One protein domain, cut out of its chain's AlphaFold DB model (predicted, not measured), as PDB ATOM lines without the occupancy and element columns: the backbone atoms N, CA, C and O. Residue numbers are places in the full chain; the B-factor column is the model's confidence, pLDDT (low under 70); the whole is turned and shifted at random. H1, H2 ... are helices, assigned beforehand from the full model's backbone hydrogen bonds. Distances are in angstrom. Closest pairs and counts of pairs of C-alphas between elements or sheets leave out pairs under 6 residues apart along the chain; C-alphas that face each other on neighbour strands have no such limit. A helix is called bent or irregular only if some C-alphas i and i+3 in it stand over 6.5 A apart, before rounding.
ATOM      1  N   ILE A 206      18.621 128.229  26.698       91.50
ATOM      2  CA  ILE A 206      17.571 127.200  26.712       91.50
ATOM      3  C   ILE A 206      16.185 127.850  26.670       91.50
ATOM      4  O   ILE A 206      15.297 127.347  25.988       91.50
ATOM      5  N   SER A 207      15.989 128.976  27.359       91.94
ATOM      6  CA  SER A 207      14.711 129.693  27.349       91.94
ATOM      7  C   SER A 207      14.382 130.264  25.968       91.94
ATOM      8  O   SER A 207      13.275 130.059  25.474       91.94
ATOM      9  N   HIS A 208      15.369 130.861  25.292       92.62
ATOM     10  CA  HIS A 208      15.233 131.326  23.917       92.62
ATOM     11  C   HIS A 208      14.975 130.170  22.952       92.62
ATOM     12  O   HIS A 208      14.124 130.288  22.076       92.62
ATOM     13  N   GLN A 209      15.651 129.036  23.144       92.44
ATOM     14  CA  GLN A 209      15.436 127.851  22.322       92.44
ATOM     15  C   GLN A 209      14.025 127.269  22.516       92.44
ATOM     16  O   GLN A 209      13.396 126.851  21.550       92.44
ATOM     17  N   LEU A 210      13.487 127.272  23.740       94.69
ATOM     18  CA  LEU A 210      12.104 126.862  24.006       94.69
ATOM     19  C   LEU A 210      11.082 127.826  23.394       94.69
ATOM     20  O   LEU A 210      10.052 127.380  22.886       94.69
ATOM     21  N   GLU A 211      11.351 129.130  23.424       94.88
ATOM     22  CA  GLU A 211      10.490 130.127  22.786       94.88
ATOM     23  C   GLU A 211      10.502 129.973  21.258       94.88
ATOM     24  O   GLU A 211       9.442 129.970  20.632       94.88
ATOM     25  N   GLU A 212      11.670 129.712  20.667       94.31
ATOM     26  CA  GLU A 212      11.817 129.395  19.244       94.31
ATOM     27  C   GLU A 212      11.082 128.102  18.865       94.31
ATOM     28  O   GLU A 212      10.301 128.101  17.914       94.31
ATOM     29  N   PHE A 213      11.233 127.026  19.646       93.44
ATOM     30  CA  PHE A 213      10.484 125.784  19.427       93.44
ATOM     31  C   PHE A 213       8.972 125.989  19.548       93.44
ATOM     32  O   PHE A 213       8.211 125.410  18.774       93.44
ATOM     33  N   THR A 214       8.517 126.831  20.478       93.94
ATOM     34  CA  THR A 214       7.090 127.154  20.631       93.94
ATOM     35  C   THR A 214       6.574 127.930  19.420       93.94
ATOM     36  O   THR A 214       5.495 127.641  18.904       93.94
ATOM     37  N   GLN A 215       7.363 128.886  18.923       94.19
ATOM     38  CA  GLN A 215       7.051 129.643  17.713       94.19
ATOM     39  C   GLN A 215       7.008 128.727  16.480       94.19
ATOM     40  O   GLN A 215       6.110 128.858  15.648       94.19
ATOM     41  N   GLN A 216       7.942 127.778  16.383       92.88
ATOM     42  CA  GLN A 216       8.011 126.802  15.300       92.88
ATOM     43  C   GLN A 216       6.834 125.822  15.338       92.88
ATOM     44  O   GLN A 216       6.240 125.554  14.297       92.88
ATOM     45  N   LEU A 217       6.448 125.338  16.522       92.75
ATOM     46  CA  LEU A 217       5.261 124.498  16.692       92.75
ATOM     47  C   LEU A 217       3.984 125.245  16.304       92.75
ATOM     48  O   LEU A 217       3.176 124.698  15.562       92.75
ATOM     49  N   ALA A 218       3.826 126.504  16.720       91.38
ATOM     50  CA  ALA A 218       2.667 127.314  16.342       91.38
ATOM     51  C   ALA A 218       2.599 127.569  14.825       91.38
ATOM     52  O   ALA A 218       1.515 127.581  14.241       91.38
ATOM     53  N   ALA A 219       3.750 127.760  14.173       91.31
ATOM     54  CA  ALA A 219       3.820 127.909  12.722       91.31
ATOM     55  C   ALA A 219       3.455 126.604  11.995       91.31
ATOM     56  O   ALA A 219       2.656 126.634  11.061       91.31
ATOM     57  N   MET A 220       3.983 125.468  12.461       86.06
ATOM     58  CA  MET A 220       3.694 124.143  11.905       86.06
ATOM     59  C   MET A 220       2.222 123.757  12.096       86.06
ATOM     60  O   MET A 220       1.582 123.281  11.163       86.06
ATOM     61  N   GLU A 221       1.651 124.032  13.271       86.06
ATOM     62  CA  GLU A 221       0.226 123.832  13.538       86.06
ATOM     63  C   GLU A 221      -0.632 124.690  12.596       86.06
ATOM     64  O   GLU A 221      -1.609 124.205  12.029       86.06
ATOM     65  N   GLN A 222      -0.257 125.951  12.367       84.12
ATOM     66  CA  GLN A 222      -0.994 126.838  11.468       84.12
ATOM     67  C   GLN A 222      -0.898 126.414   9.993       84.12
ATOM     68  O   GLN A 222      -1.850 126.620   9.236       84.12
ATOM     69  N   GLU A 223       0.228 125.841   9.571       85.06
ATOM     70  CA  GLU A 223       0.408 125.279   8.231       85.06
ATOM     71  C   GLU A 223      -0.431 124.012   8.031       85.06
ATOM     72  O   GLU A 223      -1.114 123.887   7.011       85.06
ATOM     73  N   LEU A 224      -0.466 123.129   9.032       78.00
ATOM     74  CA  LEU A 224      -1.267 121.906   9.009       78.00
ATOM     75  C   LEU A 224      -2.765 122.234   8.945       78.00
ATOM     76  O   LEU A 224      -3.439 121.822   8.010       78.00
ATOM     77  N   HIS A 225      -3.260 123.133   9.802       72.69
ATOM     78  CA  HIS A 225      -4.669 123.550   9.779       72.69
ATOM     79  C   HIS A 225      -5.083 124.279   8.491       72.69
ATOM     80  O   HIS A 225      -6.241 124.198   8.077       72.69
ATOM     81  N   ARG A 226      -4.175 125.015   7.833       68.31
ATOM     82  CA  ARG A 226      -4.458 125.608   6.512       68.31
ATOM     83  C   ARG A 226      -4.544 124.551   5.417       68.31
ATOM     84  O   ARG A 226      -5.349 124.711   4.500       68.31
ATOM     85  N   SER A 227      -3.715 123.518   5.518       61.06
ATOM     86  CA  SER A 227      -3.649 122.418   4.560       61.06
ATOM     87  C   SER A 227      -4.860 121.494   4.694       61.06
ATOM     88  O   SER A 227      -5.477 121.178   3.683       61.06
ATOM     89  N   ASP A 228      -5.259 121.174   5.922       59.62
ATOM     90  CA  ASP A 228      -6.413 120.334   6.261       59.62
ATOM     91  C   ASP A 228      -7.741 121.001   5.852       59.62
ATOM     92  O   ASP A 228      -8.431 120.558   4.930       59.62
ATOM     93  N   THR A 229      -8.032 122.199   6.370       57.88
ATOM     94  CA  THR A 229      -9.319 122.878   6.100       57.88
ATOM     95  C   THR A 229      -9.564 123.240   4.630       57.88
ATOM     96  O   THR A 229     -10.713 123.349   4.209       57.88
ATOM     97  N   SER A 230      -8.510 123.428   3.828       55.84
ATOM     98  CA  SER A 230      -8.652 123.780   2.405       55.84
ATOM     99  C   SER A 230      -8.699 122.562   1.482       55.84
ATOM    100  O   SER A 230      -9.194 122.671   0.360       55.84
ATOM    101  N   THR A 231      -8.171 121.417   1.924       53.56
ATOM    102  CA  THR A 231      -8.030 120.215   1.091       53.56
ATOM    103  C   THR A 231      -9.173 119.237   1.338       53.56
ATOM    104  O   THR A 231      -9.724 118.696   0.382       53.56
ATOM    105  N   GLU A 232      -9.604 119.075   2.588       55.66
ATOM    106  CA  GLU A 232     -10.634 118.107   2.981       55.66
ATOM    107  C   GLU A 232     -12.041 118.520   2.521       55.66
ATOM    108  O   GLU A 232     -12.751 117.740   1.883       55.66
ATOM    109  N   GLU A 233     -12.435 119.777   2.763       54.62
ATOM    110  CA  GLU A 233     -13.765 120.272   2.372       54.62
ATOM    111  C   GLU A 233     -13.910 120.416   0.849       54.62
ATOM    112  O   GLU A 233     -15.010 120.299   0.308       54.62
ATOM    113  N   ALA A 234     -12.805 120.632   0.128       55.91
ATOM    114  CA  ALA A 234     -12.814 120.716  -1.330       55.91
ATOM    115  C   ALA A 234     -12.804 119.330  -2.002       55.91
ATOM    116  O   ALA A 234     -13.448 119.168  -3.040       55.91
ATOM    117  N   GLN A 235     -12.134 118.324  -1.427       60.09
ATOM    118  CA  GLN A 235     -12.045 116.976  -2.011       60.09
ATOM    119  C   GLN A 235     -13.391 116.244  -2.055       60.09
ATOM    120  O   GLN A 235     -13.663 115.534  -3.023       60.09
ATOM    121  N   PHE A 236     -14.261 116.470  -1.066       61.31
ATOM    122  CA  PHE A 236     -15.612 115.894  -1.031       61.31
ATOM    123  C   PHE A 236     -16.713 116.857  -1.505       61.31
ATOM    124  O   PHE A 236     -17.895 116.517  -1.456       61.31
ATOM    125  N   SER A 237     -16.352 118.043  -2.012       67.56
ATOM    126  CA  SER A 237     -17.321 119.013  -2.551       67.56
ATOM    127  C   SER A 237     -17.924 118.601  -3.900       67.56
ATOM    128  O   SER A 237     -18.980 119.109  -4.293       67.56
ATOM    129  N   ASP A 238     -17.283 117.669  -4.609       81.38
ATOM    130  CA  ASP A 238     -17.805 117.110  -5.851       81.38
ATOM    131  C   ASP A 238     -18.794 115.973  -5.550       81.38
ATOM    132  O   ASP A 238     -18.418 114.828  -5.287       81.38
ATOM    133  N   ALA A 239     -20.086 116.299  -5.614       84.75
ATOM    134  CA  ALA A 239     -21.174 115.353  -5.390       84.75
ATOM    135  C   ALA A 239     -21.139 114.146  -6.351       84.75
ATOM    136  O   ALA A 239     -21.547 113.049  -5.961       84.75
ATOM    137  N   ASP A 240     -20.629 114.309  -7.578       83.38
ATOM    138  CA  ASP A 240     -20.524 113.210  -8.544       83.38
ATOM    139  C   ASP A 240     -19.376 112.261  -8.185       83.38
ATOM    140  O   ASP A 240     -19.498 111.042  -8.351       83.38
ATOM    141  N   LEU A 241     -18.258 112.802  -7.692       85.75
ATOM    142  CA  LEU A 241     -17.146 112.000  -7.189       85.75
ATOM    143  C   LEU A 241     -17.552 111.263  -5.914       85.75
ATOM    144  O   LEU A 241     -17.345 110.053  -5.827       85.75
ATOM    145  N   LEU A 242     -18.208 111.953  -4.981       88.50
ATOM    146  CA  LEU A 242     -18.712 111.352  -3.754       88.50
ATOM    147  C   LEU A 242     -19.678 110.201  -4.055       88.50
ATOM    148  O   LEU A 242     -19.518 109.106  -3.526       88.50
ATOM    149  N   HIS A 243     -20.631 110.405  -4.968       88.00
ATOM    150  CA  HIS A 243     -21.553 109.352  -5.387       88.00
ATOM    151  C   HIS A 243     -20.819 108.126  -5.958       88.00
ATOM    152  O   HIS A 243     -21.211 106.993  -5.687       88.00
ATOM    153  N   LYS A 244     -19.736 108.319  -6.723       91.88
ATOM    154  CA  LYS A 244     -18.927 107.213  -7.262       91.88
ATOM    155  C   LYS A 244     -18.123 106.495  -6.185       91.88
ATOM    156  O   LYS A 244     -18.057 105.271  -6.226       91.88
ATOM    157  N   VAL A 245     -17.534 107.230  -5.243       90.75
ATOM    158  CA  VAL A 245     -16.793 106.656  -4.111       90.75
ATOM    159  C   VAL A 245     -17.738 105.832  -3.243       90.75
ATOM    160  O   VAL A 245     -17.472 104.658  -3.016       90.75
ATOM    161  N   VAL A 246     -18.897 106.388  -2.876       89.94
ATOM    162  CA  VAL A 246     -19.939 105.660  -2.138       89.94
ATOM    163  C   VAL A 246     -20.384 104.426  -2.917       89.94
ATOM    164  O   VAL A 246     -20.416 103.333  -2.362       89.94
ATOM    165  N   HIS A 247     -20.670 104.555  -4.213       90.00
ATOM    166  CA  HIS A 247     -21.079 103.414  -5.031       90.00
ATOM    167  C   HIS A 247     -19.998 102.326  -5.125       90.00
ATOM    168  O   HIS A 247     -20.324 101.141  -5.123       90.00
ATOM    169  N   ALA A 248     -18.721 102.708  -5.191       90.62
ATOM    170  CA  ALA A 248     -17.604 101.770  -5.189       90.62
ATOM    171  C   ALA A 248     -17.455 101.066  -3.834       90.62
ATOM    172  O   ALA A 248     -17.233  99.856  -3.812       90.62
ATOM    173  N   CYS A 249     -17.626 101.792  -2.725       88.50
ATOM    174  CA  CYS A 249     -17.596 101.227  -1.378       88.50
ATOM    175  C   CYS A 249     -18.728 100.210  -1.172       88.50
ATOM    176  O   CYS A 249     -18.442  99.071  -0.832       88.50
ATOM    177  N   MET A 250     -19.972 100.576  -1.505       89.50
ATOM    178  CA  MET A 250     -21.168  99.720  -1.357       89.50
ATOM    179  C   MET A 250     -21.198  98.494  -2.291       89.50
ATOM    180  O   MET A 250     -22.113  97.679  -2.237       89.50
ATOM    181  N   ASN A 251     -20.268  98.405  -3.245       88.44
ATOM    182  CA  ASN A 251     -20.167  97.287  -4.186       88.44
ATOM    183  C   ASN A 251     -18.838  96.523  -4.022       88.44
ATOM    184  O   ASN A 251     -18.514  95.645  -4.829       88.44
ATOM    185  N   SER A 252     -18.045  96.866  -3.003       88.75
ATOM    186  CA  SER A 252     -16.763  96.233  -2.718       88.75
ATOM    187  C   SER A 252     -16.955  95.036  -1.797       88.75
ATOM    188  O   SER A 252     -17.397  95.170  -0.668       88.75
ATOM    189  N   ASN A 253     -16.495  93.858  -2.222       86.12
ATOM    190  CA  ASN A 253     -16.485  92.667  -1.361       86.12
ATOM    191  C   ASN A 253     -15.424  92.730  -0.239       86.12
ATOM    192  O   ASN A 253     -15.281  91.768   0.511       86.12
ATOM    193  N   GLN A 254     -14.623  93.799  -0.184       87.75
ATOM    194  CA  GLN A 254     -13.603  94.012   0.850       87.75
ATOM    195  C   GLN A 254     -14.117  94.852   2.022       87.75
ATOM    196  O   GLN A 254     -13.409  94.965   3.014       87.75
ATOM    197  N   ILE A 255     -15.309  95.440   1.895       90.88
ATOM    198  CA  ILE A 255     -15.947  96.240   2.937       90.88
ATOM    199  C   ILE A 255     -17.109  95.414   3.487       90.88
ATOM    200  O   ILE A 255     -17.869  94.803   2.736       90.88
ATOM    201  N   THR A 256     -17.192  95.320   4.805       90.44
ATOM    202  CA  THR A 256     -18.279  94.633   5.498       90.44
ATOM    203  C   THR A 256     -19.499  95.542   5.641       90.44
ATOM    204  O   THR A 256     -19.384  96.762   5.612       90.44
ATOM    205  N   GLU A 257     -20.683  94.962   5.846       88.44
ATOM    206  CA  GLU A 257     -21.940  95.719   6.010       88.44
ATOM    207  C   GLU A 257     -21.879  96.747   7.161       88.44
ATOM    208  O   GLU A 257     -22.464  97.822   7.070       88.44
ATOM    209  N   GLU A 258     -21.135  96.445   8.230       89.88
ATOM    210  CA  GLU A 258     -20.919  97.370   9.351       89.88
ATOM    211  C   GLU A 258     -20.091  98.593   8.923       89.88
ATOM    212  O   GLU A 258     -20.458  99.730   9.213       89.88
ATOM    213  N   GLU A 259     -19.008  98.369   8.174       89.75
ATOM    214  CA  GLU A 259     -18.153  99.440   7.647       89.75
ATOM    215  C   GLU A 259     -18.898 100.276   6.591       89.75
ATOM    216  O   GLU A 259     -18.752 101.496   6.538       89.75
ATOM    217  N   GLU A 260     -19.754  99.651   5.775       89.69
ATOM    218  CA  GLU A 260     -20.637 100.359   4.842       89.69
ATOM    219  C   GLU A 260     -21.591 101.321   5.574       89.69
ATOM    220  O   GLU A 260     -21.774 102.469   5.151       89.69
ATOM    221  N   LEU A 261     -22.174 100.886   6.695       88.06
ATOM    222  CA  LEU A 261     -23.046 101.723   7.519       88.06
ATOM    223  C   LEU A 261     -22.286 102.877   8.185       88.06
ATOM    224  O   LEU A 261     -22.792 104.001   8.196       88.06
ATOM    225  N   GLU A 262     -21.071 102.629   8.678       89.38
ATOM    226  CA  GLU A 262     -20.211 103.655   9.279       89.38
ATOM    227  C   GLU A 262     -19.832 104.752   8.267       89.38
ATOM    228  O   GLU A 262     -19.893 105.951   8.569       89.38
ATOM    229  N   ILE A 263     -19.518 104.362   7.027       88.88
ATOM    230  CA  ILE A 263     -19.236 105.297   5.928       88.88
ATOM    231  C   ILE A 263     -20.460 106.183   5.642       88.88
ATOM    232  O   ILE A 263     -20.326 107.398   5.477       88.88
ATOM    233  N   LEU A 264     -21.666 105.604   5.607       86.69
ATOM    234  CA  LEU A 264     -22.903 106.353   5.369       86.69
ATOM    235  C   LEU A 264     -23.251 107.306   6.520       86.69
ATOM    236  O   LEU A 264     -23.683 108.430   6.259       86.69
ATOM    237  N   GLU A 265     -23.057 106.890   7.774       87.75
ATOM    238  CA  GLU A 265     -23.281 107.753   8.940       87.75
ATOM    239  C   GLU A 265     -22.334 108.957   8.925       87.75
ATOM    240  O   GLU A 265     -22.760 110.086   9.168       87.75
ATOM    241  N   THR A 266     -21.069 108.724   8.577       86.69
ATOM    242  CA  THR A 266     -20.045 109.772   8.500       86.69
ATOM    243  C   THR A 266     -20.362 110.801   7.413       86.69
ATOM    244  O   THR A 266     -20.167 111.994   7.623       86.69
ATOM    245  N   LEU A 267     -20.902 110.366   6.272       80.12
ATOM    246  CA  LEU A 267     -21.231 111.239   5.138       80.12
ATOM    247  C   LEU A 267     -22.550 112.008   5.280       80.12
ATOM    248  O   LEU A 267     -22.755 113.000   4.583       80.12
ATOM    249  N   MET A 268     -23.466 111.546   6.135       77.75
ATOM    250  CA  MET A 268     -24.755 112.210   6.382       77.75
ATOM    251  C   MET A 268     -24.747 113.143   7.604       77.75
ATOM    252  O   MET A 268     -25.813 113.620   8.007       77.75
ATOM    253  N   LYS A 269     -23.578 113.391   8.200       58.47
ATOM    254  CA  LYS A 269     -23.398 114.233   9.387       58.47
ATOM    255  C   LYS A 269     -23.084 115.681   9.029       58.47
ATOM    256  O   LYS A 269     -23.645 116.564   9.719       58.47
TER     257      LYS A 269
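AT A GLANCE: This is residues 206 to 269 of the 269 residues of the protein "Winged helix-turn-helix transcriptional regulator" of Halorubrum sp. SD690R (UniProt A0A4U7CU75). Look first along one long helix, H1, which sticks out as an arm from a small, loose head of two short helices, H2 and H3, side by side. The arm makes the length of this extended, all-helix domain, 57 by 24 by 19 A, radius of gyration of the C-alphas 19.3 A. The printed part has 64 residues with three named helices, H1, H2, H3 in chain order.

IN THESE COORDINATES: Find C-alpha 206 at (17.571, 127.200, 26.712); from there H1, residues 206 to 235, runs 42.5 A. It is neither bent nor irregular, but only just: C-alphas 230 and 233 are 6.2 A apart. Next find H2, residues 239 to 249, 15.1 A, and H3, residues 257 to 267, 15.6 A, ending at C-alpha 267, (-21.231, 111.239, 5.138).

HOW THE PARTS SIT: H1 is apart from H2 and H3. H2 and H3 are close but not clearly touching, at a shallow tilt of 15 degrees, opposite ways; their closest C-alphas, Cys 249 and Glu 260, are 7.0 A apart. Every O i to N i+4 pair is within hydrogen-bond range in H2 and H3, 24 of 26 in H1.

THE WHOLE: The printed part has no cut and no long link. pLDDT is under 70 at residues 226 to 237 and 269.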